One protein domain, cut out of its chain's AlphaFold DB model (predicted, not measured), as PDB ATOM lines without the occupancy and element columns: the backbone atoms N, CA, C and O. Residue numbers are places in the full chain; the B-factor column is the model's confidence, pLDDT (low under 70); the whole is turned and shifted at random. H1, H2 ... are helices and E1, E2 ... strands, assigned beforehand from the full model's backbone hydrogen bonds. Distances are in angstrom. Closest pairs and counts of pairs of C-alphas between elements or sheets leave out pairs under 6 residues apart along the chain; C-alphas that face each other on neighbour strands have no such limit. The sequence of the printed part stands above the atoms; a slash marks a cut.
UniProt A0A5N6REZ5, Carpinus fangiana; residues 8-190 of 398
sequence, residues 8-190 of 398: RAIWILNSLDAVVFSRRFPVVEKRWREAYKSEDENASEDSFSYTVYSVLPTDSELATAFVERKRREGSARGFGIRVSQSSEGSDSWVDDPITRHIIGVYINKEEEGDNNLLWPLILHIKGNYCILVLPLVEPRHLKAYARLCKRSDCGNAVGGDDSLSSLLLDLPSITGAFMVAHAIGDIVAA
ATOM      1  N   ARG A   8     -20.492 -18.662  95.234       95.06
ATOM      2  CA  ARG A   8     -20.743 -18.795  96.680       95.06
ATOM      3  C   ARG A   8     -19.449 -18.690  97.478       95.06
ATOM      4  O   ARG A   8     -19.393 -17.980  98.486       95.06
ATOM      5  N   ALA A   9     -18.408 -19.388  97.031       97.00
ATOM      6  CA  ALA A   9     -17.124 -19.433  97.715       97.00
ATOM      7  C   ALA A   9     -15.967 -19.850  96.797       97.00
ATOM      8  O   ALA A   9     -16.169 -20.466  95.753       97.00
ATOM      9  N   ILE A  10     -14.755 -19.494  97.213       98.00
ATOM     10  CA  ILE A  10     -13.487 -19.802  96.555       98.00
ATOM     11  C   ILE A  10     -12.507 -20.285  97.625       98.00
ATOM     12  O   ILE A  10     -12.403 -19.660  98.685       98.00
ATOM     13  N   TRP A  11     -11.742 -21.330  97.321       98.25
ATOM     14  CA  TRP A  11     -10.627 -21.800  98.138       98.25
ATOM     15  C   TRP A  11      -9.400 -22.065  97.274       98.25
ATOM     16  O   TRP A  11      -9.513 -22.508  96.136       98.25
ATOM     17  N   ILE A  12      -8.221 -21.795  97.823       97.75
ATOM     18  CA  ILE A  12      -6.940 -22.118  97.203       97.75
ATOM     19  C   ILE A  12      -6.165 -22.980  98.180       97.75
ATOM     20  O   ILE A  12      -5.893 -22.554  99.307       97.75
ATOM     21  N   LEU A  13      -5.804 -24.174  97.731       96.75
ATOM     22  CA  LEU A  13      -4.991 -25.125  98.467       96.75
ATOM     23  C   LEU A  13      -3.584 -25.151  97.876       96.75
ATOM     24  O   LEU A  13      -3.415 -25.002  96.666       96.75
ATOM     25  N   ASN A  14      -2.576 -25.314  98.727       93.81
ATOM     26  CA  ASN A  14      -1.200 -25.544  98.286       93.81
ATOM     27  C   ASN A  14      -0.944 -27.038  98.002       93.81
ATOM     28  O   ASN A  14      -1.832 -27.878  98.135       93.81
ATOM     29  N   SER A  15       0.295 -27.384  97.653       90.19
ATOM     30  CA  SER A  15       0.723 -28.766  97.396       90.19
ATOM     31  C   SER A  15       0.656 -29.695  98.615       90.19
ATOM     32  O   SER A  15       0.726 -30.910  98.448       90.19
ATOM     33  N   LEU A  16       0.516 -29.138  99.821       92.31
ATOM     34  CA  LEU A  16       0.326 -29.871 101.075       92.31
ATOM     35  C   LEU A  16      -1.161 -30.015 101.435       92.31
ATOM     36  O   LEU A  16      -1.482 -30.316 102.580       92.31
ATOM     37  N   ASP A  17      -2.057 -29.748 100.480       93.06
ATOM     38  CA  ASP A  17      -3.512 -29.807 100.636       93.06
ATOM     39  C   ASP A  17      -4.051 -28.872 101.751       93.06
ATOM     40  O   ASP A  17      -5.176 -29.020 102.223       93.06
ATOM     41  N   ALA A  18      -3.276 -27.855 102.153       94.88
ATOM     42  CA  ALA A  18      -3.688 -26.852 103.132       94.88
ATOM     43  C   ALA A  18      -4.315 -25.637 102.438       94.88
ATOM     44  O   ALA A  18      -3.743 -25.088 101.490       94.88
ATOM     45  N   VAL A  19      -5.460 -25.167 102.945       97.12
ATOM     46  CA  VAL A  19      -6.113 -23.942 102.455       97.12
ATOM     47  C   VAL A  19      -5.254 -22.726 102.815       97.12
ATOM     48  O   VAL A  19      -5.138 -22.335 103.975       97.12
ATOM     49  N   VAL A  20      -4.651 -22.100 101.806       95.88
ATOM     50  CA  VAL A  20      -3.804 -20.904 101.961       95.88
ATOM     51  C   VAL A  20      -4.580 -19.603 101.768       95.88
ATOM     52  O   VAL A  20      -4.141 -18.541 102.233       95.88
ATOM     53  N   PHE A  21      -5.733 -19.674 101.105       96.94
ATOM     54  CA  PHE A  21      -6.637 -18.556 100.886       96.94
ATOM     55  C   PHE A  21      -8.075 -19.053 100.726       96.94
ATOM     56  O   PHE A  21      -8.316 -20.056 100.057       96.94
ATOM     57  N   SER A  22      -9.029 -18.314 101.286       97.00
ATOM     58  CA  SER A  22     -10.454 -18.550 101.090       97.00
ATOM     59  C   SER A  22     -11.212 -17.228 100.968       97.00
ATOM     60  O   SER A  22     -10.861 -16.211 101.575       97.00
ATOM     61  N   ARG A  23     -12.275 -17.230 100.162       96.44
ATOM     62  CA  ARG A  23     -13.215 -16.115 100.034       96.44
ATOM     63  C   ARG A  23     -14.632 -16.662  99.984       96.44
ATOM     64  O   ARG A  23     -14.970 -17.426  99.092       96.44
ATOM     65  N   ARG A  24     -15.472 -16.232 100.924       95.69
ATOM     66  CA  ARG A  24     -16.906 -16.551 100.965       95.69
ATOM     67  C   ARG A  24     -17.710 -15.320 100.546       95.69
ATOM     68  O   ARG A  24     -17.313 -14.202 100.879       95.69
ATOM     69  N   PHE A  25     -18.837 -15.520  99.869       95.38
ATOM     70  CA  PHE A  25     -19.765 -14.460  99.468       95.38
ATOM     71  C   PHE A  25     -21.103 -14.618 100.210       95.38
ATOM     72  O   PHE A  25     -22.010 -15.295  99.722       95.38
ATOM     73  N   PRO A  26     -21.268 -13.985 101.391       92.56
ATOM     74  CA  PRO A  26     -22.428 -14.209 102.258       92.56
ATOM     75  C   PRO A  26     -23.776 -13.893 101.605       92.56
ATOM     76  O   PRO A  26     -24.773 -14.528 101.930       92.56
ATOM     77  N   VAL A  27     -23.812 -12.924 100.684       91.31
ATOM     78  CA  VAL A  27     -25.033 -12.536  99.961       91.31
ATOM     79  C   VAL A  27     -25.514 -13.670  99.056       91.31
ATOM     80  O   VAL A  27     -26.692 -14.016  99.085       91.31
ATOM     81  N   VAL A  28     -24.603 -14.271  98.288       93.12
ATOM     82  CA  VAL A  28     -24.908 -15.397  97.391       93.12
ATOM     83  C   VAL A  28     -25.284 -16.627  98.206       93.12
ATOM     84  O   VAL A  28     -26.279 -17.285  97.917       93.12
ATOM     85  N   GLU A  29     -24.542 -16.884  99.282       92.44
ATOM     86  CA  GLU A  29     -24.816 -17.997 100.185       92.44
ATOM     87  C   GLU A  29     -26.191 -17.881 100.856       92.44
ATOM     88  O   GLU A  29     -26.931 -18.859 100.942       92.44
ATOM     89  N   LYS A  30     -26.577 -16.677 101.296       90.44
ATOM     90  CA  LYS A  30     -27.903 -16.432 101.871       90.44
ATOM     91  C   LYS A  30     -29.015 -16.753 100.867       90.44
ATOM     92  O   LYS A  30     -29.947 -17.461 101.232       90.44
ATOM     93  N   ARG A  31     -28.882 -16.294  99.616       90.56
ATOM     94  CA  ARG A  31     -29.849 -16.581  98.539       90.56
ATOM     95  C   ARG A  31     -29.969 -18.075  98.269       90.56
ATOM     96  O   ARG A  31     -31.073 -18.576  98.096       90.56
ATOM     97  N   TRP A  32     -28.843 -18.788  98.248       90.75
ATOM     98  CA  TRP A  32     -28.848 -20.236  98.053       90.75
ATOM     99  C   TRP A  32     -29.582 -20.958  99.189       90.75
ATOM    100  O   TRP A  32     -30.433 -21.801  98.922       90.75
ATOM    101  N   ARG A  33     -29.332 -20.573 100.448       88.00
ATOM    102  CA  ARG A  33     -30.046 -21.127 101.610       88.00
ATOM    103  C   ARG A  33     -31.548 -20.867 101.576       88.00
ATOM    104  O   ARG A  33     -32.319 -21.730 101.970       88.00
ATOM    105  N   GLU A  34     -31.963 -19.675 101.157       88.50
ATOM    106  CA  GLU A  34     -33.384 -19.338 101.000       88.50
ATOM    107  C   GLU A  34     -34.036 -20.222  99.926       88.50
ATOM    108  O   GLU A  34     -35.100 -20.784 100.170       88.50
ATOM    109  N   ALA A  35     -33.351 -20.432  98.796       87.50
ATOM    110  CA  ALA A  35     -33.781 -21.365  97.752       87.50
ATOM    111  C   ALA A  35     -33.933 -22.789  98.291       87.50
ATOM    112  O   ALA A  35     -34.945 -23.440  98.055       87.50
ATOM    113  N   TYR A  36     -32.930 -23.244  99.044       84.25
ATOM    114  CA  TYR A  36     -32.909 -24.569  99.642       84.25
ATOM    115  C   TYR A  36     -34.107 -24.800 100.558       84.25
ATOM    116  O   TYR A  36     -34.843 -25.758 100.356       84.25
ATOM    117  N   LYS A  37     -34.360 -23.876 101.492       83.38
ATOM    118  CA  LYS A  37     -35.513 -23.956 102.398       83.38
ATOM    119  C   LYS A  37     -36.838 -23.987 101.645       83.38
ATOM    120  O   LYS A  37     -37.681 -24.819 101.947       83.38
ATOM    121  N   SER A  38     -36.995 -23.135 100.630       82.00
ATOM    122  CA  SER A  38     -38.220 -23.121  99.824       82.00
ATOM    123  C   SER A  38     -38.436 -24.417  99.040       82.00
ATOM    124  O   SER A  38     -39.570 -24.796  98.780       82.00
ATOM    125  N   GLU A  39     -37.366 -25.105  98.638       77.44
ATOM    126  CA  GLU A  39     -37.468 -26.375  97.919       77.44
ATOM    127  C   GLU A  39     -37.770 -27.542  98.870       77.44
ATOM    128  O   GLU A  39     -38.478 -28.469  98.490       77.44
ATOM    129  N   ASP A  40     -37.252 -27.484 100.098       70.88
ATOM    130  CA  ASP A  40     -37.482 -28.475 101.154       70.88
ATOM    131  C   ASP A  40     -38.922 -28.412 101.690       70.88
ATOM    132  O   ASP A  40     -39.589 -29.434 101.800       70.88
ATOM    133  N   GLU A  41     -39.461 -27.204 101.896       69.44
ATOM    134  CA  GLU A  41     -40.864 -26.986 102.295       69.44
ATOM    135  C   GLU A  41     -41.880 -27.473 101.242       69.44
ATOM    136  O   GLU A  41     -43.025 -27.773 101.575       69.44
ATOM    137  N   ASN A  42     -41.468 -27.560  99.973       62.66
ATOM    138  CA  ASN A  42     -42.300 -28.044  98.868       62.66
ATOM    139  C   ASN A  42     -42.127 -29.551  98.587       62.66
ATOM    140  O   ASN A  42     -42.816 -30.086  97.715       62.66
ATOM    141  N   ALA A  43     -41.211 -30.242  99.276       60.66
ATOM    142  CA  ALA A  43     -40.981 -31.670  99.088       60.66
ATOM    143  C   ALA A  43     -42.002 -32.491  99.898       60.66
ATOM    144  O   ALA A  43     -42.106 -32.364 101.114       60.66
ATOM    145  N   SER A  44     -42.772 -33.351  99.225       52.19
ATOM    146  CA  SER A  44     -43.668 -34.321  99.870       52.19
ATOM    147  C   SER A  44     -42.881 -35.368 100.675       52.19
ATOM    148  O   SER A  44     -41.787 -35.746 100.254       52.19
ATOM    149  N   GLU A  45     -43.473 -35.883 101.763       47.31
ATOM    150  CA  GLU A  45     -42.903 -36.791 102.792       47.31
ATOM    151  C   GLU A  45     -42.176 -38.068 102.301       47.31
ATOM    152  O   GLU A  45     -41.596 -38.783 103.111       47.31
ATOM    153  N   ASP A  46     -42.152 -38.355 100.997       41.69
ATOM    154  CA  ASP A  46     -41.540 -39.552 100.396       41.69
ATOM    155  C   ASP A  46     -40.124 -39.305  99.819       41.69
ATOM    156  O   ASP A  46     -39.521 -40.156  99.162       41.69
ATOM    157  N   SER A  47     -39.563 -38.110 100.031       42.34
ATOM    158  CA  SER A  47     -38.212 -37.770  99.581       42.34
ATOM    159  C   SER A  47     -37.174 -38.289 100.577       42.34
ATOM    160  O   SER A  47     -37.012 -37.719 101.651       42.34
ATOM    161  N   PHE A  48     -36.433 -39.332 100.185       40.94
ATOM    162  CA  PHE A  48     -35.195 -39.796 100.825       40.94
ATOM    163  C   PHE A  48     -34.427 -38.658 101.521       40.94
ATOM    164  O   PHE A  48     -34.179 -37.617 100.905       40.94
ATOM    165  N   SER A  49     -34.036 -38.878 102.781       43.03
ATOM    166  CA  SER A  49     -33.320 -37.929 103.638       43.03
ATOM    167  C   SER A  49     -31.942 -37.586 103.061       43.03
ATOM    168  O   SER A  49     -30.915 -38.156 103.430       43.03
ATOM    169  N   TYR A  50     -31.912 -36.672 102.101       49.66
ATOM    170  CA  TYR A  50     -30.695 -36.018 101.656       49.66
ATOM    171  C   TYR A  50     -30.578 -34.722 102.443       49.66
ATOM    172  O   TYR A  50     -31.101 -33.688 102.038       49.66
ATOM    173  N   THR A  51     -29.898 -34.788 103.580       52.19
ATOM    174  CA  THR A  51     -29.438 -33.628 104.343       52.19
ATOM    175  C   THR A  51     -28.427 -32.883 103.481       52.19
ATOM    176  O   THR A  51     -27.238 -33.185 103.413       52.19
ATOM    177  N   VAL A  52     -28.941 -31.949 102.688       52.94
ATOM    178  CA  VAL A  52     -28.132 -31.085 101.838       52.94
ATOM    179  C   VAL A  52     -27.576 -29.959 102.703       52.94
ATOM    180  O   VAL A  52     -28.280 -29.315 103.484       52.94
ATOM    181  N   TYR A  53     -26.276 -29.727 102.552       58.94
ATOM    182  CA  TYR A  53     -25.509 -28.876 103.444       58.94
ATOM    183  C   TYR A  53     -25.974 -27.422 103.389       58.94
ATOM    184  O   TYR A  53     -25.792 -26.733 102.386       58.94
ATOM    185  N   SER A  54     -26.551 -26.937 104.486       62.00
ATOM    186  CA  SER A  54     -27.093 -25.578 104.558       62.00
ATOM    187  C   SER A  54     -26.038 -24.506 104.856       62.00
ATOM    188  O   SER A  54     -26.334 -23.319 104.766       62.00
ATOM    189  N   VAL A  55     -24.807 -24.881 105.214       78.88
ATOM    190  CA  VAL A  55     -23.748 -23.951 105.644       78.88
ATOM    191  C   VAL A  55     -22.499 -24.177 104.796       78.88
ATOM    192  O   VAL A  55     -22.340 -25.237 104.230       78.88
ATOM    193  N   LEU A  56     -21.599 -23.206 104.652       89.19
ATOM    194  CA  LEU A  56     -20.306 -23.453 103.994       89.19
ATOM    195  C   LEU A  56     -19.308 -24.063 104.991       89.19
ATOM    196  O   LEU A  56     -19.303 -23.636 106.147       89.19
ATOM    197  N   PRO A  57     -18.427 -24.992 104.570       92.19
ATOM    198  CA  PRO A  57     -17.456 -25.593 105.477       92.19
ATOM    199  C   PRO A  57     -16.412 -24.568 105.930       92.19
ATOM    200  O   PRO A  57     -16.118 -23.574 105.242       92.19
ATOM    201  N   THR A  58     -15.829 -24.822 107.097       93.12
ATOM    202  CA  THR A  58     -14.590 -24.183 107.538       93.12
ATOM    203  C   THR A  58     -13.430 -24.602 106.633       93.12
ATOM    204  O   THR A  58     -13.499 -25.591 105.904       93.12
ATOM    205  N   ASP A  59     -12.340 -23.838 106.666       95.62
ATOM    206  CA  ASP A  59     -11.175 -24.122 105.821       95.62
ATOM    207  C   ASP A  59     -10.512 -25.459 106.210       95.62
ATOM    208  O   ASP A  59     -10.018 -26.173 105.342       95.62
ATOM    209  N   SER A  60     -10.571 -25.826 107.497       94.62
ATOM    210  CA  SER A  60     -10.077 -27.109 108.013       94.62
ATOM    211  C   SER A  60     -10.948 -28.282 107.560       94.62
ATOM    212  O   SER A  60     -10.425 -29.269 107.058       94.62
ATOM    213  N   GLU A  61     -12.275 -28.167 107.691       93.62
ATOM    214  CA  GLU A  61     -13.217 -29.196 107.222       93.62
ATOM    215  C   GLU A  61     -13.058 -29.452 105.720       93.62
ATOM    216  O   GLU A  61     -12.995 -30.603 105.290       93.62
ATOM    217  N   LEU A  62     -12.945 -28.386 104.918       95.19
ATOM    218  CA  LEU A  62     -12.756 -28.517 103.477       95.19
ATOM    219  C   LEU A  62     -11.417 -29.177 103.132       95.19
ATOM    220  O   LEU A  62     -11.387 -30.039 102.257       95.19
ATOM    221  N   ALA A  63     -10.324 -28.781 103.790       95.94
ATOM    222  CA  ALA A  63      -9.008 -29.373 103.557       95.94
ATOM    223  C   ALA A  63      -9.028 -30.884 103.832       95.94
ATOM    224  O   ALA A  63      -8.647 -31.671 102.967       95.94
ATOM    225  N   THR A  64      -9.558 -31.292 104.988       95.31
ATOM    226  CA  THR A  64      -9.702 -32.707 105.359       95.31
ATOM    227  C   THR A  64     -10.541 -33.468 104.337       95.31
ATOM    228  O   THR A  64     -10.130 -34.517 103.844       95.31
ATOM    229  N   ALA A  65     -11.690 -32.916 103.954       93.94
ATOM    230  CA  ALA A  65     -12.574 -33.551 102.990       93.94
ATOM    231  C   ALA A  65     -11.959 -33.653 101.582       93.94
ATOM    232  O   ALA A  65     -12.175 -34.637 100.870       93.94
ATOM    233  N   PHE A  66     -11.154 -32.668 101.174       95.62
ATOM    234  CA  PHE A  66     -10.429 -32.699  99.906       95.62
ATOM    235  C   PHE A  66      -9.331 -33.773  99.897       95.62
ATOM    236  O   PHE A  66      -9.187 -34.488  98.902       95.62
ATOM    237  N   VAL A  67      -8.605 -33.943 101.006       95.38
ATOM    238  CA  VAL A  67      -7.619 -35.025 101.178       95.38
ATOM    239  C   VAL A  67      -8.297 -36.395 101.130       95.38
ATOM    240  O   VAL A  67      -7.846 -37.275 100.391       95.38
ATOM    241  N   GLU A  68      -9.417 -36.572 101.834       93.19
ATOM    242  CA  GLU A  68     -10.180 -37.826 101.788       93.19
ATOM    243  C   GLU A  68     -10.699 -38.128 100.382       93.19
ATOM    244  O   GLU A  68     -10.587 -39.260  99.900       93.19
ATOM    245  N   ARG A  69     -11.190 -37.108  99.666       93.00
ATOM    246  CA  ARG A  69     -11.548 -37.258  98.254       93.00
ATOM    247  C   ARG A  69     -10.350 -37.720  97.431       93.00
ATOM    248  O   ARG A  69     -10.485 -38.682  96.687       93.00
ATOM    249  N   LYS A  70      -9.198 -37.057  97.544       93.50
ATOM    250  CA  LYS A  70      -7.979 -37.387  96.788       93.50
ATOM    251  C   LYS A  70      -7.524 -38.824  97.042       93.50
ATOM    252  O   LYS A  70      -7.103 -39.492  96.106       93.50
ATOM    253  N   ARG A  71      -7.654 -39.314  98.279       92.06
ATOM    254  CA  ARG A  71      -7.380 -40.713  98.638       92.06
ATOM    255  C   ARG A  71      -8.361 -41.672  97.961       92.06
ATOM    256  O   ARG A  71      -7.934 -42.663  97.381       92.06
ATOM    257  N   ARG A  72      -9.660 -41.372  98.020       90.12
ATOM    258  CA  ARG A  72     -10.731 -42.186  97.420       90.12
ATOM    259  C   ARG A  72     -10.667 -42.220  95.889       90.12
ATOM    260  O   ARG A  72     -10.897 -43.263  95.295       90.12
ATOM    261  N   GLU A  73     -10.343 -41.095  95.264       91.12
ATOM    262  CA  GLU A  73     -10.278 -40.925  93.807       91.12
ATOM    263  C   GLU A  73      -8.857 -41.153  93.241       91.12
ATOM    264  O   GLU A  73      -8.608 -40.953  92.055       91.12
ATOM    265  N   GLY A  74      -7.886 -41.509  94.087       89.81
ATOM    266  CA  GLY A  74      -6.481 -41.744  93.731       89.81
ATOM    267  C   GLY A  74      -5.656 -40.494  93.384       89.81
ATOM    268  O   GLY A  74      -4.430 -40.518  93.490       89.81
ATOM    269  N   SER A  75      -6.280 -39.385  92.983       91.81
ATOM    270  CA  SER A  75      -5.593 -38.120  92.700       91.81
ATOM    271  C   SER A  75      -6.487 -36.905  92.952       91.81
ATOM    272  O   SER A  75      -7.689 -37.030  93.170       91.81
ATOM    273  N   ALA A  76      -5.905 -35.702  92.881       88.69
ATOM    274  CA  ALA A  76      -6.667 -34.461  93.025       88.69
ATOM    275  C   ALA A  76      -7.732 -34.308  91.927       88.69
ATOM    276  O   ALA A  76      -8.820 -33.822  92.209       88.69
ATOM    277  N   ARG A  77      -7.457 -34.748  90.692       92.62
ATOM    278  CA  ARG A  77      -8.464 -34.760  89.617       92.62
ATOM    279  C   ARG A  77      -9.401 -35.961  89.726       92.62
ATOM    280  O   ARG A  77     -10.564 -35.859  89.376       92.62
ATOM    281  N   GLY A  78      -8.923 -37.067  90.274       90.62
ATOM    282  CA  GLY A  78      -9.622 -38.343  90.237       90.62
ATOM    283  C   GLY A  78      -9.443 -39.076  88.912       90.62
ATOM    284  O   GLY A  78      -8.679 -38.632  88.046       90.62
ATOM    285  N   PHE A  79     -10.117 -40.215  88.759       87.69
ATOM    286  CA  PHE A  79     -10.033 -41.016  87.538       87.69
ATOM    287  C   PHE A  79     -10.891 -40.417  86.423       87.69
ATOM    288  O   PHE A  79     -10.409 -40.282  85.298       87.69
ATOM    289  N   GLY A  80     -12.108 -39.970  86.749       86.56
ATOM    290  CA  GLY A  80     -13.084 -39.479  85.767       86.56
ATOM    291  C   GLY A  80     -13.724 -40.578  84.926       86.56
ATOM    292  O   GLY A  80     -14.458 -40.290  83.997       86.56
ATOM    293  N   ILE A  81     -13.400 -41.827  85.229       88.62
ATOM    294  CA  ILE A  81     -13.954 -43.027  84.622       88.62
ATOM    295  C   ILE A  81     -14.109 -44.057  85.732       88.62
ATOM    296  O   ILE A  81     -13.326 -44.058  86.695       88.62
ATOM    297  N   ARG A  82     -15.095 -44.936  85.610       88.69
ATOM    298  CA  ARG A  82     -15.354 -45.974  86.599       88.69
ATOM    299  C   ARG A  82     -14.273 -47.043  86.493       88.69
ATOM    300  O   ARG A  82     -14.134 -47.728  85.485       88.69
ATOM    301  N   VAL A  83     -13.504 -47.200  87.565       88.50
ATOM    302  CA  VAL A  83     -12.488 -48.251  87.702       88.50
ATOM    303  C   VAL A  83     -12.907 -49.244  88.781       88.50
ATOM    304  O   VAL A  83     -13.786 -48.968  89.591       88.50
ATOM    305  N   SER A  84     -12.253 -50.404  88.845       86.94
ATOM    306  CA  SER A  84     -12.573 -51.442  89.840       86.94
ATOM    307  C   SER A  84     -12.435 -50.981  91.299       86.94
ATOM    308  O   SER A  84     -12.968 -51.622  92.197       86.94
ATOM    309  N   GLN A  85     -11.695 -49.895  91.538       87.19
ATOM    310  CA  GLN A  85     -11.504 -49.278  92.854       87.19
ATOM    311  C   GLN A  85     -12.514 -48.155  93.148       87.19
ATOM    312  O   GLN A  85     -12.542 -47.650  94.268       87.19
ATOM    313  N   SER A  86     -13.319 -47.738  92.164       88.38
ATOM    314  CA  SER A  86     -14.333 -46.699  92.346       88.38
ATOM    315  C   SER A  86     -15.432 -47.197  93.278       88.38
ATOM    316  O   SER A  86     -15.950 -48.300  93.117       88.38
ATOM    317  N   SER A  87     -15.797 -46.370  94.253       87.94
ATOM    318  CA  SER A  87     -16.874 -46.660  95.197       87.94
ATOM    319  C   SER A  87     -18.174 -46.008  94.740       87.94
ATOM    320  O   SER A  87     -18.147 -44.877  94.255       87.94
ATOM    321  N   GLU A  88     -19.313 -46.653  94.983       87.94
ATOM    322  CA  GLU A  88     -20.620 -46.001  94.851       87.94
ATOM    323  C   GLU A  88     -20.646 -44.683  95.651       87.94
ATOM    324  O   GLU A  88     -20.076 -44.581  96.740       87.94
ATOM    325  N   GLY A  89     -21.246 -43.639  95.079       85.31
ATOM    326  CA  GLY A  89     -21.217 -42.282  95.625       85.31
ATOM    327  C   GLY A  89     -19.974 -41.468  95.242       85.31
ATOM    328  O   GLY A  89     -19.810 -40.346  95.719       85.31
ATOM    329  N   SER A  90     -19.057 -41.996  94.427       89.00
ATOM    330  CA  SER A  90     -17.865 -41.258  93.986       89.00
ATOM    331  C   SER A  90     -18.046 -40.498  92.681       89.00
ATOM    332  O   SER A  90     -18.954 -40.785  91.908       89.00
ATOM    333  N   ASP A  91     -17.185 -39.507  92.442       91.31
ATOM    334  CA  ASP A  91     -17.216 -38.742  91.192       91.31
ATOM    335  C   ASP A  91     -16.890 -39.685  90.023       91.31
ATOM    336  O   ASP A  91     -17.598 -39.721  89.021       91.31
ATOM    337  N   SER A  92     -15.878 -40.545  90.200       90.56
ATOM    338  CA  SER A  92     -15.532 -41.581  89.215       90.56
ATOM    339  C   SER A  92     -16.629 -42.636  89.023       90.56
ATOM    340  O   SER A  92     -16.632 -43.318  88.005       90.56
ATOM    341  N   TRP A  93     -17.578 -42.777  89.960       89.88
ATOM    342  CA  TRP A  93     -18.723 -43.670  89.780       89.88
ATOM    343  C   TRP A  93     -19.651 -43.196  88.659       89.88
ATOM    344  O   TRP A  93     -20.262 -44.032  87.999       89.88
ATOM    345  N   VAL A  94     -19.718 -41.886  88.400       89.25
ATOM    346  CA  VAL A  94     -20.535 -41.300  87.322       89.25
ATOM    347  C   VAL A  94     -20.018 -41.686  85.929       89.25
ATOM    348  O   VAL A  94     -20.793 -41.668  84.981       89.25
ATOM    349  N   ASP A  95     -18.748 -42.099  85.827       88.19
ATOM    350  CA  ASP A  95     -18.107 -42.546  84.582       88.19
ATOM    351  C   ASP A  95     -18.061 -41.471  83.476       88.19
ATOM    352  O   ASP A  95     -18.256 -41.750  82.297       88.19
ATOM    353  N   ASP A  96     -17.803 -40.215  83.863       88.06
ATOM    354  CA  ASP A  96     -17.686 -39.084  82.934       88.06
ATOM    355  C   ASP A  96     -16.388 -38.284  83.182       88.06
ATOM    356  O   ASP A  96     -16.189 -37.767  84.293       88.06
ATOM    357  N   PRO A  97     -15.507 -38.111  82.171       89.94
ATOM    358  CA  PRO A  97     -14.242 -37.393  82.311       89.94
ATOM    359  C   PRO A  97     -14.372 -35.955  82.826       89.94
ATOM    360  O   PRO A  97     -13.422 -35.444  83.431       89.94
ATOM    361  N   ILE A  98     -15.519 -35.290  82.634       91.25
ATOM    362  CA  ILE A  98     -15.745 -33.922  83.123       91.25
ATOM    363  C   ILE A  98     -15.711 -33.839  84.654       91.25
ATOM    364  O   ILE A  98     -15.352 -32.800  85.216       91.25
ATOM    365  N   THR A  99     -15.976 -34.950  85.348       93.06
ATOM    366  CA  THR A  99     -15.878 -35.053  86.813       93.06
ATOM    367  C   THR A  99     -14.447 -34.887  87.335       93.06
ATOM    368  O   THR A  99     -14.233 -34.660  88.525       93.06
ATOM    369  N   ARG A 100     -13.440 -34.893  86.446       94.00
ATOM    370  CA  ARG A 100     -12.055 -34.506  86.776       94.00
ATOM    371  C   ARG A 100     -11.890 -33.015  87.054       94.00
ATOM    372  O   ARG A 100     -10.876 -32.597  87.619       94.00
ATOM    373  N   HIS A 101     -12.864 -32.227  86.613       95.62
ATOM    374  CA  HIS A 101     -12.879 -30.773  86.671       95.62
ATOM    375  C   HIS A 101     -14.051 -30.236  87.493       95.62
ATOM    376  O   HIS A 101     -13.933 -29.164  88.077       95.62
ATOM    377  N   ILE A 102     -15.158 -30.976  87.563       96.06
ATOM    378  CA  ILE A 102     -16.339 -30.647  88.362       96.06
ATOM    379  C   ILE A 102     -16.489 -31.719  89.434       96.06
ATOM    380  O   ILE A 102     -16.982 -32.811  89.170       96.06
ATOM    381  N   ILE A 103     -16.024 -31.405  90.635       95.62
ATOM    382  CA  ILE A 103     -15.814 -32.386  91.691       95.62
ATOM    383  C   ILE A 103     -16.872 -32.286  92.789       95.62
ATOM    384  O   ILE A 103     -17.406 -31.207  93.063       95.62
ATOM    385  N   GLY A 104     -17.151 -33.409  93.446       93.44
ATOM    386  CA  GLY A 104     -17.950 -33.496  94.663       93.44
ATOM    387  C   GLY A 104     -17.071 -33.783  95.876       93.44
ATOM    388  O   GLY A 104     -16.226 -34.681  95.856       93.44
ATOM    389  N   VAL A 105     -17.263 -33.031  96.959       92.56
ATOM    390  CA  VAL A 105     -16.547 -33.244  98.225       92.56
ATOM    391  C   VAL A 105     -17.555 -33.497  99.340       92.56
ATOM    392  O   VAL A 105     -18.503 -32.734  99.498       92.56
ATOM    393  N   TYR A 106     -17.350 -34.560 100.116       89.75
ATOM    394  CA  TYR A 106     -18.197 -34.904 101.259       89.75
ATOM    395  C   TYR A 106     -17.595 -34.347 102.545       89.75
ATOM    396  O   TYR A 106     -16.472 -34.692 102.903       89.75
ATOM    397  N   ILE A 107     -18.339 -33.480 103.228       88.25
ATOM    398  CA  ILE A 107     -17.954 -32.925 104.523       88.25
ATOM    399  C   ILE A 107     -18.571 -33.797 105.617       88.25
ATOM    400  O   ILE A 107     -19.787 -33.782 105.819       88.25
ATOM    401  N   ASN A 108     -17.734 -34.549 106.328       75.75
ATOM    402  CA  ASN A 108     -18.170 -35.335 107.478       75.75
ATOM    403  C   ASN A 108     -18.198 -34.423 108.707       75.75
ATOM    404  O   ASN A 108     -17.172 -33.834 109.052       75.75
ATOM    405  N   LYS A 109     -19.352 -34.308 109.366       64.31
ATOM    406  CA  LYS A 109     -19.443 -33.702 110.696       64.31
ATOM    407  C   LYS A 109     -19.582 -34.814 111.715       64.31
ATOM    408  O   LYS A 109     -20.395 -35.708 111.544       64.31
ATOM    409  N   GLU A 110     -18.773 -34.758 112.762       55.12
ATOM    410  CA  GLU A 110     -18.670 -35.816 113.772       55.12
ATOM    411  C   GLU A 110     -19.991 -36.071 114.536       55.12
ATOM    412  O   GLU A 110     -20.126 -37.116 115.167       55.12
ATOM    413  N   GLU A 111     -20.969 -35.159 114.465       51.00
ATOM    414  CA  GLU A 111     -22.190 -35.179 115.291       51.00
ATOM    415  C   GLU A 111     -23.469 -35.658 114.573       51.00
ATOM    416  O   GLU A 111     -24.406 -36.097 115.235       51.00
ATOM    417  N   GLU A 112     -23.518 -35.645 113.240       48.94
ATOM    418  CA  GLU A 112     -24.672 -36.094 112.448       48.94
ATOM    419  C   GLU A 112     -24.131 -37.047 111.384       48.94
ATOM    420  O   GLU A 112     -23.291 -36.647 110.584       48.94
ATOM    421  N   GLY A 113     -24.571 -38.310 111.369       47.06
ATOM    422  CA  GLY A 113     -24.107 -39.363 110.446       47.06
ATOM    423  C   GLY A 113     -24.393 -39.121 108.955       47.06
ATOM    424  O   GLY A 113     -24.395 -40.066 108.167       47.06
ATOM    425  N   ASP A 114     -24.625 -37.870 108.576       54.03
ATOM    426  CA  ASP A 114     -25.007 -37.412 107.262       54.03
ATOM    427  C   ASP A 114     -23.805 -36.769 106.558       54.03
ATOM    428  O   ASP A 114     -23.326 -35.681 106.897       54.03
ATOM    429  N   ASN A 115     -23.307 -37.461 105.532       63.09
ATOM    430  CA  ASN A 115     -22.229 -36.959 104.689       63.09
ATOM    431  C   ASN A 115     -22.751 -35.815 103.811       63.09
ATOM    432  O   ASN A 115     -23.461 -36.026 102.824       63.09
ATOM    433  N   ASN A 116     -22.350 -34.594 104.148       81.38
ATOM    434  CA  ASN A 116     -22.806 -33.381 103.492       81.38
ATOM    435  C   ASN A 116     -22.069 -33.163 102.163       81.38
ATOM    436  O   ASN A 116     -20.892 -32.797 102.147       81.38
ATOM    437  N   LEU A 117     -22.753 -33.384 101.037       88.62
ATOM    438  CA  LEU A 117     -22.167 -33.219  99.706       88.62
ATOM    439  C   LEU A 117     -22.077 -31.740  99.305       88.62
ATOM    440  O   LEU A 117     -23.087 -31.044  99.194       88.62
ATOM    441  N   LEU A 118     -20.861 -31.291  99.001       91.69
ATOM    442  CA  LEU A 118     -20.583 -30.012  98.364       91.69
ATOM    443  C   LEU A 118     -20.298 -30.237  96.876       91.69
ATOM    444  O   LEU A 118     -19.221 -30.700  96.499       91.69
ATOM    445  N   TRP A 119     -21.281 -29.909  96.039       93.25
ATOM    446  CA  TRP A 119     -21.191 -29.987  94.583       93.25
ATOM    447  C   TRP A 119     -22.054 -28.885  93.943       93.25
ATOM    448  O   TRP A 119     -23.085 -28.514  94.516       93.25
ATOM    449  N   PRO A 120     -21.676 -28.352  92.771       94.31
ATOM    450  CA  PRO A 120     -20.438 -28.598  92.031       94.31
ATOM    451  C   PRO A 120     -19.281 -27.760  92.569       94.31
ATOM    452  O   PRO A 120     -19.445 -26.575  92.837       94.31
ATOM    453  N   LEU A 121     -18.093 -28.350  92.696       96.38
ATOM    454  CA  LEU A 121     -16.850 -27.610  92.918       96.38
ATOM    455  C   LEU A 121     -16.012 -27.651  91.647       96.38
ATOM    456  O   LEU A 121     -15.581 -28.715  91.214       96.38
ATOM    457  N   ILE A 122     -15.745 -26.493  91.058       97.81
ATOM    458  CA  ILE A 122     -14.835 -26.410  89.920       97.81
ATOM    459  C   ILE A 122     -13.405 -26.499  90.433       97.81
ATOM    460  O   ILE A 122     -12.987 -25.668  91.238       97.81
ATOM    461  N   LEU A 123     -12.669 -27.501  89.959       97.75
ATOM    462  CA  LEU A 123     -11.268 -27.738  90.265       97.75
ATOM    463  C   LEU A 123     -10.388 -27.271  89.106       97.75
ATOM    464  O   LEU A 123     -10.400 -27.840  88.013       97.75
ATOM    465  N   HIS A 124      -9.536 -26.292  89.390       97.12
ATOM    466  CA  HIS A 124      -8.454 -25.883  88.508       97.12
ATOM    467  C   HIS A 124      -7.109 -26.093  89.208       97.12
ATOM    468  O   HIS A 124      -6.924 -25.692  90.354       97.12
ATOM    469  N   ILE A 125      -6.164 -26.744  88.531       94.94
ATOM    470  CA  ILE A 125      -4.809 -26.960  89.051       94.94
ATOM    471  C   ILE A 125      -3.866 -26.094  88.228       94.94
ATOM    472  O   ILE A 125      -3.761 -26.303  87.019       94.94
ATOM    473  N   LYS A 126      -3.170 -25.167  88.889       93.38
ATOM    474  CA  LYS A 126      -2.165 -24.299  88.273       93.38
ATOM    475  C   LYS A 126      -0.914 -24.278  89.147       93.38
ATOM    476  O   LYS A 126      -0.951 -23.863  90.306       93.38
ATOM    477  N   GLY A 127       0.203 -24.741  88.586       89.62
ATOM    478  CA  GLY A 127       1.454 -24.899  89.327       89.62
ATOM    479  C   GLY A 127       1.260 -25.754  90.583       89.62
ATOM    480  O   GLY A 127       0.741 -26.866  90.511       89.62
ATOM    481  N   ASN A 128       1.633 -25.206  91.740       90.38
ATOM    482  CA  ASN A 128       1.546 -25.882  93.042       90.38
ATOM    483  C   ASN A 128       0.221 -25.636  93.780       90.38
ATOM    484  O   ASN A 128       0.135 -25.914  94.979       90.38
ATOM    485  N   TYR A 129      -0.783 -25.074  93.105       94.44
ATOM    486  CA  TYR A 129      -2.040 -24.680  93.726       94.44
ATOM    487  C   TYR A 129      -3.235 -25.402  93.106       94.44
ATOM    488  O   TYR A 129      -3.335 -25.554  91.886       94.44
ATOM    489  N   CYS A 130      -4.172 -25.802  93.966       96.44
ATOM    490  CA  CYS A 130      -5.510 -26.236  93.579       96.44
ATOM    491  C   CYS A 130      -6.495 -25.112  93.904       96.44
ATOM    492  O   CYS A 130      -6.636 -24.723  95.063       96.44
ATOM    493  N   ILE A 131      -7.167 -24.588  92.886       97.94
ATOM    494  CA  ILE A 131      -8.203 -23.569  92.994       97.94
ATOM    495  C   ILE A 131      -9.552 -24.286  92.942       97.94
ATOM    496  O   ILE A 131      -9.847 -24.988  91.975       97.94
ATOM    497  N   LEU A 132     -10.357 -24.100  93.984       98.38
ATOM    498  CA  LEU A 132     -11.720 -24.604  94.091       98.38
ATOM    499  C   LEU A 132     -12.700 -23.434  94.034       98.38
ATOM    500  O   LEU A 132     -12.606 -22.510  94.845       98.38
ATOM    501  N   VAL A 133     -13.657 -23.485  93.111       98.12
ATOM    502  CA  VAL A 133     -14.708 -22.469  92.966       98.12
ATOM    503  C   VAL A 133     -16.075 -23.128  93.100       98.12
ATOM    504  O   VAL A 133     -16.397 -24.056  92.365       98.12
ATOM    505  N   LEU A 134     -16.889 -22.634  94.032       96.69
ATOM    506  CA  LEU A 134     -18.259 -23.087  94.261       96.69
ATOM    507  C   LEU A 134     -19.244 -22.087  93.637       96.69
ATOM    508  O   LEU A 134     -19.483 -21.034  94.240       96.69
ATOM    509  N   PRO A 135     -19.817 -22.364  92.454       95.62
ATOM    510  CA  PRO A 135     -20.867 -21.539  91.873       95.62
ATOM    511  C   PRO A 135     -22.185 -21.630  92.646       95.62
ATOM    512  O   PRO A 135     -22.442 -22.541  93.437       95.62
ATOM    513  N   LEU A 136     -23.058 -20.664  92.379       93.06
ATOM    514  CA  LEU A 136     -24.469 -20.740  92.709       93.06
ATOM    515  C   LEU A 136     -25.166 -21.667  91.703       93.06
ATOM    516  O   LEU A 136     -25.225 -21.374  90.509       93.06
ATOM    517  N   VAL A 137     -25.723 -22.764  92.207       91.69
ATOM    518  CA  VAL A 137     -26.600 -23.677  91.464       91.69
ATOM    519  C   VAL A 137     -27.871 -23.911  92.266       91.69
ATOM    520  O   VAL A 137     -27.845 -23.858  93.496       91.69
ATOM    521  N   GLU A 138     -28.996 -24.155  91.600       88.00
ATOM    522  CA  GLU A 138     -30.240 -24.436  92.325       88.00
ATOM    523  C   GLU A 138     -30.167 -25.814  93.007       88.00
ATOM    524  O   GLU A 138     -29.588 -26.736  92.420       88.00
ATOM    525  N   PRO A 139     -30.746 -25.989  94.209       87.25
ATOM    526  CA  PRO A 139     -30.585 -27.216  94.990       87.25
ATOM    527  C   PRO A 139     -31.062 -28.494  94.291       87.25
ATOM    528  O   PRO A 139     -30.427 -29.539  94.446       87.25
ATOM    529  N   ARG A 140     -32.093 -28.408  93.444       85.81
ATOM    530  CA  ARG A 140     -32.509 -29.507  92.556       85.81
ATOM    531  C   ARG A 140     -31.363 -30.141  91.758       85.81
ATOM    532  O   ARG A 140     -31.347 -31.361  91.607       85.81
ATOM    533  N   HIS A 141     -30.378 -29.355  91.310       88.69
ATOM    534  CA  HIS A 141     -29.234 -29.870  90.549       88.69
ATOM    535  C   HIS A 141     -28.285 -30.682  91.433       88.69
ATOM    536  O   HIS A 141     -27.801 -31.733  91.025       88.69
ATOM    537  N   LEU A 142     -28.069 -30.242  92.677       88.19
ATOM    538  CA  LEU A 142     -27.294 -30.993  93.664       88.19
ATOM    539  C   LEU A 142     -27.975 -32.329  94.001       88.19
ATOM    540  O   LEU A 142     -27.314 -33.365  94.034       88.19
ATOM    541  N   LYS A 143     -29.304 -32.328  94.180       86.38
ATOM    542  CA  LYS A 143     -30.091 -33.558  94.388       86.38
ATOM    543  C   LYS A 143     -30.034 -34.494  93.175       86.38
ATOM    544  O   LYS A 143     -30.048 -35.711  93.345       86.38
ATOM    545  N   ALA A 144     -30.017 -33.953  91.956       88.44
ATOM    546  CA  ALA A 144     -29.873 -34.741  90.733       88.44
ATOM    547  C   ALA A 144     -28.478 -35.382  90.641       88.44
ATOM    548  O   ALA A 144     -28.380 -36.592  90.446       88.44
ATOM    549  N   TYR A 145     -27.411 -34.619  90.896       90.00
ATOM    550  CA  TYR A 145     -26.048 -35.157  90.926       90.00
ATOM    551  C   TYR A 145     -25.868 -36.242  91.996       90.00
ATOM    552  O   TYR A 145     -25.340 -37.313  91.713       90.00
ATOM    553  N   ALA A 146     -26.388 -36.025  93.208       87.94
ATOM    554  CA  ALA A 146     -26.325 -37.023  94.276       87.94
ATOM    555  C   ALA A 146     -27.000 -38.356  93.896       87.94
ATOM    556  O   ALA A 146     -26.542 -39.418  94.322       87.94
ATOM    557  N   ARG A 147     -28.070 -38.310  93.087       86.94
ATOM    558  CA  ARG A 147     -28.723 -39.505  92.527       86.94
ATOM    559  C   ARG A 147     -27.862 -40.178  91.459       86.94
ATOM    560  O   ARG A 147     -27.737 -41.399  91.487       86.94
ATOM    561  N   LEU A 148     -27.227 -39.401  90.576       87.81
ATOM    562  CA  LEU A 148     -26.301 -39.928  89.564       87.81
ATOM    563  C   LEU A 148     -25.145 -40.707  90.204       87.81
ATOM    564  O   LEU A 148     -24.828 -41.804  89.752       87.81
ATOM    565  N   CYS A 149     -24.582 -40.211  91.308       87.25
ATOM    566  CA  CYS A 149     -23.472 -40.882  91.989       87.25
ATOM    567  C   CYS A 149     -23.831 -42.246  92.604       87.25
ATOM    568  O   CYS A 149     -22.923 -42.987  92.964       87.25
ATOM    569  N   LYS A 150     -25.116 -42.593  92.749       85.69
ATOM    570  CA  LYS A 150     -25.574 -43.888  93.293       85.69
ATOM    571  C   LYS A 150     -26.136 -44.827  92.229       85.69
ATOM    572  O   LYS A 150     -26.577 -45.933  92.528       85.69
ATOM    573  N   ARG A 151     -26.190 -44.386  90.974       82.25
ATOM    574  CA  ARG A 151     -26.807 -45.173  89.910       82.25
ATOM    575  C   ARG A 151     -25.907 -46.349  89.546       82.25
ATOM    576  O   ARG A 151     -24.696 -46.199  89.449       82.25
ATOM    577  N   SER A 152     -26.484 -47.530  89.360       76.25
ATOM    578  CA  SER A 152     -25.715 -48.740  89.048       76.25
ATOM    579  C   SER A 152     -25.286 -48.820  87.579       76.25
ATOM    580  O   SER A 152     -24.266 -49.443  87.283       76.25
ATOM    581  N   ASP A 153     -26.010 -48.168  86.664       74.69
ATOM    582  CA  ASP A 153     -25.633 -48.093  85.246       74.69
ATOM    583  C   ASP A 153     -24.410 -47.181  85.003       74.69
ATOM    584  O   ASP A 153     -24.022 -46.403  85.876       74.69
ATOM    585  N   CYS A 154     -23.793 -47.292  83.822       63.09
ATOM    586  CA  CYS A 154     -22.649 -46.473  83.389       63.09
ATOM    587  C   CYS A 154     -23.067 -45.283  82.500       63.09
ATOM    588  O   CYS A 154     -22.286 -44.843  81.665       63.09
ATOM    589  N   GLY A 155     -24.311 -44.799  82.600       61.88
ATOM    590  CA  GLY A 155     -24.840 -43.779  81.686       61.88
ATOM    591  C   GLY A 155     -26.112 -44.215  80.956       61.88
ATOM    592  O   GLY A 155     -26.318 -45.396  80.683       61.88
ATOM    593  N   ASN A 156     -26.955 -43.239  80.611       58.12
ATOM    594  CA  ASN A 156     -28.060 -43.443  79.673       58.12
ATOM    595  C   ASN A 156     -27.544 -43.338  78.229       58.12
ATOM    596  O   ASN A 156     -26.496 -42.741  77.980       58.12
ATOM    597  N   ALA A 157     -28.303 -43.868  77.265       55.09
ATOM    598  CA  ALA A 157     -28.067 -43.582  75.851       55.09
ATOM    599  C   ALA A 157     -28.017 -42.057  75.606       55.09
ATOM    600  O   ALA A 157     -28.695 -41.290  76.297       55.09
ATOM    601  N   VAL A 158     -27.211 -41.626  74.628       52.88
ATOM    602  CA  VAL A 158     -27.061 -40.212  74.235       52.88
ATOM    603  C   VAL A 158     -28.448 -39.573  74.065       52.88
ATOM    604  O   VAL A 158     -29.228 -40.021  73.226       52.88
ATOM    605  N   GLY A 159     -28.757 -38.551  74.873       51.66
ATOM    606  CA  GLY A 159     -30.044 -37.838  74.852       51.66
ATOM    607  C   GLY A 159     -31.064 -38.227  75.933       51.66
ATOM    608  O   GLY A 159     -32.188 -37.742  75.882       51.66
ATOM    609  N   GLY A 160     -30.713 -39.077  76.906       58.56
ATOM    610  CA  GLY A 160     -31.562 -39.319  78.080       58.56
ATOM    611  C   GLY A 160     -31.584 -38.130  79.054       58.56
ATOM    612  O   GLY A 160     -30.530 -37.571  79.360       58.56
ATOM    613  N   ASP A 161     -32.766 -37.798  79.584       58.34
ATOM    614  CA  ASP A 161     -33.010 -36.615  80.433       58.34
ATOM    615  C   ASP A 161     -32.173 -36.585  81.737       58.34
ATOM    616  O   ASP A 161     -31.891 -35.514  82.273       58.34
ATOM    617  N   ASP A 162     -31.652 -37.732  82.184       69.62
ATOM    618  CA  ASP A 162     -30.883 -37.889  83.430       69.62
ATOM    619  C   ASP A 162     -29.383 -38.191  83.196       69.62
ATOM    620  O   ASP A 162     -28.848 -39.185  83.699       69.62
ATOM    621  N   SER A 163     -28.681 -37.390  82.394       80.50
ATOM    622  CA  SER A 163     -27.220 -37.492  82.221       80.50
ATOM    623  C   SER A 163     -26.486 -36.360  82.946       80.50
ATOM    624  O   SER A 163     -27.058 -35.311  83.237       80.50
ATOM    625  N   LEU A 164     -25.192 -36.540  83.236       86.69
ATOM    626  CA  LEU A 164     -24.383 -35.439  83.771       86.69
ATOM    627  C   LEU A 164     -24.304 -34.282  82.765       86.69
ATOM    628  O   LEU A 164     -24.355 -33.120  83.156       86.69
ATOM    629  N   SER A 165     -24.233 -34.586  81.468       84.19
ATOM    630  CA  SER A 165     -24.200 -33.570  80.418       84.19
ATOM    631  C   SER A 165     -25.482 -32.735  80.387       84.19
ATOM    632  O   SER A 165     -25.381 -31.512  80.360       84.19
ATOM    633  N   SER A 166     -26.671 -33.355  80.458       83.19
ATOM    634  CA  SER A 166     -27.939 -32.607  80.527       83.19
ATOM    635  C   SER A 166     -27.994 -31.727  81.776       83.19
ATOM    636  O   SER A 166     -28.322 -30.548  81.678       83.19
ATOM    637  N   LEU A 167     -27.542 -32.249  82.921       87.12
ATOM    638  CA  LEU A 167     -27.472 -31.493  84.170       87.12
ATOM    639  C   LEU A 167     -26.568 -30.251  84.082       87.12
ATOM    640  O   LEU A 167     -26.859 -29.234  84.707       87.12
ATOM    641  N   LEU A 168     -25.452 -30.340  83.354       88.25
ATOM    642  CA  LEU A 168     -24.474 -29.257  83.236       88.25
ATOM    643  C   LEU A 168     -24.823 -28.239  82.144       88.25
ATOM    644  O   LEU A 168     -24.492 -27.064  82.302       88.25
ATOM    645  N   LEU A 169     -25.488 -28.660  81.061       81.12
ATOM    646  CA  LEU A 169     -25.920 -27.767  79.977       81.12
ATOM    647  C   LEU A 169     -26.878 -26.676  80.475       81.12
ATOM    648  O   LEU A 169     -26.805 -25.538  80.013       81.12
ATOM    649  N   ASP A 170     -27.695 -26.988  81.481       73.81
ATOM    650  CA  ASP A 170     -28.639 -26.047  82.093       73.81
ATOM    651  C   ASP A 170     -27.984 -25.060  83.082       73.81
ATOM    652  O   ASP A 170     -28.660 -24.217  83.681       73.81
ATOM    653  N   LEU A 171     -26.659 -25.130  83.270       84.69
ATOM    654  CA  LEU A 171     -25.939 -24.386  84.302       84.69
ATOM    655  C   LEU A 171     -24.886 -23.429  83.715       84.69
ATOM    656  O   LEU A 171     -23.684 -23.701  83.793       84.69
ATOM    657  N   PRO A 172     -25.278 -22.228  83.242       80.06
ATOM    658  CA  PRO A 172     -24.319 -21.216  82.780       80.06
ATOM    659  C   PRO A 172     -23.320 -20.789  83.873       80.06
ATOM    660  O   PRO A 172     -22.217 -20.322  83.578       80.06
ATOM    661  N   SER A 173     -23.666 -20.989  85.152       88.38
ATOM    662  CA  SER A 173     -22.783 -20.713  86.288       88.38
ATOM    663  C   SER A 173     -21.544 -21.614  86.344       88.38
ATOM    664  O   SER A 173     -20.540 -21.198  86.923       88.38
ATOM    665  N   ILE A 174     -21.565 -22.788  85.704       91.12
ATOM    666  CA  ILE A 174     -20.403 -23.681  85.589       91.12
ATOM    667  C   ILE A 174     -19.324 -23.033  84.726       91.12
ATOM    668  O   ILE A 174     -18.186 -22.890  85.174       91.12
ATOM    669  N   THR A 175     -19.685 -22.559  83.532       89.25
ATOM    670  CA  THR A 175     -18.761 -21.861  82.626       89.25
ATOM    671  C   THR A 175     -18.161 -20.628  83.298       89.25
ATOM    672  O   THR A 175     -16.945 -20.442  83.286       89.25
ATOM    673  N   GLY A 176     -18.993 -19.823  83.970       90.25
ATOM    674  CA  GLY A 176     -18.511 -18.668  84.729       90.25
ATOM    675  C   GLY A 176     -17.528 -19.049  85.843       90.25
ATOM    676  O   GLY A 176     -16.504 -18.391  86.014       90.25
ATOM    677  N   ALA A 177     -17.784 -20.139  86.568       95.12
ATOM    678  CA  ALA A 177     -16.879 -20.622  87.607       95.12
ATOM    679  C   ALA A 177     -15.550 -21.162  87.050       95.12
ATOM    680  O   ALA A 177     -14.514 -20.933  87.677       95.12
ATOM    681  N   PHE A 178     -15.540 -21.789  85.867       94.81
ATOM    682  CA  PHE A 178     -14.298 -22.124  85.160       94.81
ATOM    683  C   PHE A 178     -13.476 -20.879  84.840       94.81
ATOM    684  O   PHE A 178     -12.291 -20.833  85.170       94.81
ATOM    685  N   MET A 179     -14.098 -19.843  84.272       93.00
ATOM    686  CA  MET A 179     -13.402 -18.590  83.962       93.00
ATOM    687  C   MET A 179     -12.793 -17.950  85.217       93.00
ATOM    688  O   MET A 179     -11.644 -17.513  85.194       93.00
ATOM    689  N   VAL A 180     -13.530 -17.946  86.334       95.62
ATOM    690  CA  VAL A 180     -13.025 -17.463  87.631       95.62
ATOM    691  C   VAL A 180     -11.833 -18.296  88.108       95.62
ATOM    692  O   VAL A 180     -10.832 -17.733  88.549       95.62
ATOM    693  N   ALA A 181     -11.920 -19.626  88.022       96.44
ATOM    694  CA  ALA A 181     -10.858 -20.523  88.468       96.44
ATOM    695  C   ALA A 181      -9.563 -20.329  87.661       96.44
ATOM    696  O   ALA A 181      -8.483 -20.282  88.253       96.44
ATOM    697  N   HIS A 182      -9.679 -20.152  86.342       93.94
ATOM    698  CA  HIS A 182      -8.557 -19.853  85.450       93.94
ATOM    699  C   HIS A 182      -7.929 -18.488  85.752       93.94
ATOM    700  O   HIS A 182      -6.730 -18.426  86.013       93.94
ATOM    701  N   ALA A 183      -8.730 -17.420  85.831       93.00
ATOM    702  CA  ALA A 183      -8.222 -16.076  86.120       93.00
ATOM    703  C   ALA A 183      -7.484 -16.013  87.469       93.00
ATOM    704  O   ALA A 183      -6.426 -15.399  87.589       93.00
ATOM    705  N   ILE A 184      -8.006 -16.694  88.495       94.88
ATOM    706  CA  ILE A 184      -7.323 -16.818  89.789       94.88
ATOM    707  C   ILE A 184      -6.044 -17.650  89.658       94.88
ATOM    708  O   ILE A 184      -5.033 -17.287  90.256       94.88
ATOM    709  N   GLY A 185      -6.073 -18.741  88.889       93.38
ATOM    710  CA  GLY A 185      -4.900 -19.563  88.603       93.38
ATOM    711  C   GLY A 185      -3.745 -18.743  88.032       93.38
ATOM    712  O   GLY A 185      -2.638 -18.804  88.565       93.38
ATOM    713  N   ASP A 186      -4.012 -17.917  87.023       89.31
ATOM    714  CA  ASP A 186      -2.996 -17.080  86.373       89.31
ATOM    715  C   ASP A 186      -2.398 -16.043  87.339       89.31
ATOM    716  O   ASP A 186      -1.177 -15.889  87.418       89.31
ATOM    717  N   ILE A 187      -3.229 -15.417  88.181       89.56
ATOM    718  CA  ILE A 187      -2.772 -14.488  89.230       89.56
ATOM    719  C   ILE A 187      -1.875 -15.196  90.249       89.56
ATOM    720  O   ILE A 187      -0.830 -14.678  90.645       89.56
ATOM    721  N   VAL A 188      -2.285 -16.381  90.698       89.75
ATOM    722  CA  VAL A 188      -1.598 -17.150  91.745       89.75
ATOM    723  C   VAL A 188      -0.267 -17.715  91.251       89.75
ATOM    724  O   VAL A 188       0.705 -17.746  92.006       89.75
ATOM    725  N   ALA A 189      -0.204 -18.135  89.988       82.94
ATOM    726  CA  ALA A 189       1.033 -18.578  89.358       82.94
ATOM    727  C   ALA A 189       1.987 -17.417  89.028       82.94
ATOM    728  O   ALA A 189       3.122 -17.676  88.635       82.94
ATOM    729  N   ALA A 190       1.548 -16.158  89.199       71.06
ATOM    730  CA  ALA A 190       2.191 -14.970  88.632       71.06
ATOM    731  C   ALA A 190       2.428 -15.097  87.114       71.06
ATOM    732  O   ALA A 190       3.273 -14.406  86.551       71.06
TER     733      ALA A 190
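AT A GLANCE: This is residues 8 to 190 of the 398 residues of a protein of Carpinus fangiana (UniProt A0A5N6REZ5). A twisted sheet of five strands has the long helix H6 slantwise over one face and H2 packed on the opposite face, mostly at edge strand E3. The long strand E4 bends sharply within the sheet; H4 packs on E4 and pairs with H5 as a short helical hairpin, while H1 reaches away from the E2 and E1 hairpin past the beginning of H4, and residues 41 to 48, of which 41 belongs to H1, stick out. The printed part has 183 residues with six named helices and five named strands, in the order E1 E2 H1 H2 H3 E3 E4 E5 H4 H5 H6. The sheet runs E2 E1 E5 E4 E3, all antiparallel, and the class is mixed, helices and strands. The whole is compact, with a radius of gyration of the C-alphas of 16.0 A and spans of 49 by 38 by 34 A.

HOW THE PARTS SIT: In the sheet, E1, residues 8 to 13, and E2, residues 19 to 24, form a hairpin, with N 10 and O 23 at 2.8 A. E5, residues 129 to 135, is on the other side of E1, with N 11 and O 132 at 2.9 A. E4, residues 112 to 126, forms a hairpin with E5, with N 124 and O 131 at 2.9 A, and another with E3, residues 102 to 109, with N 107 and O 116 at 2.9 A. E3, E4 and E5 make a meander, each strand the antiparallel neighbour of the one before. E4 bends by 62 degrees at residue 120, and its pairing is staggered: residues 112 to 122 pair with E3 and residues 122 to 126 with E5. H6, residues 172 to 188, lies over E5 and E4 at a height over the sheet of 8.2 A; on the local plane its line and that of E4 stand at 42 degrees. The closest C-alphas of E5 and H6 are those of Pro 135 and Ala 177, 5.9 A apart. H2, residues 59 to 72, is on the opposite face; its closest C-alpha pair with E3 is Ala 65 and Ile 107, 5.6 A apart. With H4, residues 139 to 148, on the same face as H6, there are three layers, helices on both faces of a sheet. The closest C-alphas of E4 and H4 are those of Trp 119 and Leu 142, 6.3 A apart. H5, residues 164 to 169, is not on the sheet; it forms a helical hairpin with H4, at a shallow tilt of 29 degrees, opposite ways, the C-alphas of His 141 and Leu 167 coming closest at 6.8 A. H1, residues 26 to 41, touches H4 with residues 32 to 39 alone, closest at the C-alphas of Tyr 36 and Pro 139, 5.8 A apart; at 70.2 degrees they are only just about perpendicular. H1 only grazes the sheet with residues 26 to 32, and H3, residues 97 to 100, only grazes it with residues 99 to 100. H2 and H6 are apart. In H1, H2, H4, H5 and H6 every O i to N i+4 pair is within hydrogen-bond range; H3 is too short for such a pair.

IN THESE COORDINATES: E1 begins at C-alpha 8, (-20.743, -18.795, 96.680), and is 17.1 A long; E2 is 13.2 A, E3 22.8 A and E5 19.2 A. E4, the longest strand, runs 35.1 A from C-alpha 112 at (-24.672, -36.094, 112.448) to C-alpha 126 at (-2.165, -24.299, 88.273). H1 measures 22.4 A, H2 19.9 A and H4 14.5 A; H3, at 5.7 A, and H5, at 8.7 A, are shorter. H6 measures 24.8 A and ends at C-alpha 188, (-1.598, -17.150, 91.745).

THE WHOLE: The two C-alphas farthest apart are those of Glu 45 and Ala 190, at 52.1 A. The printed part has no cut. The links H1 to H2, H2 to H3 and H4 to H5 are long. The mean pLDDT of the printed part is 84.6; residues 41 to 54, 109 to 115 and 154 to 162 are under 70.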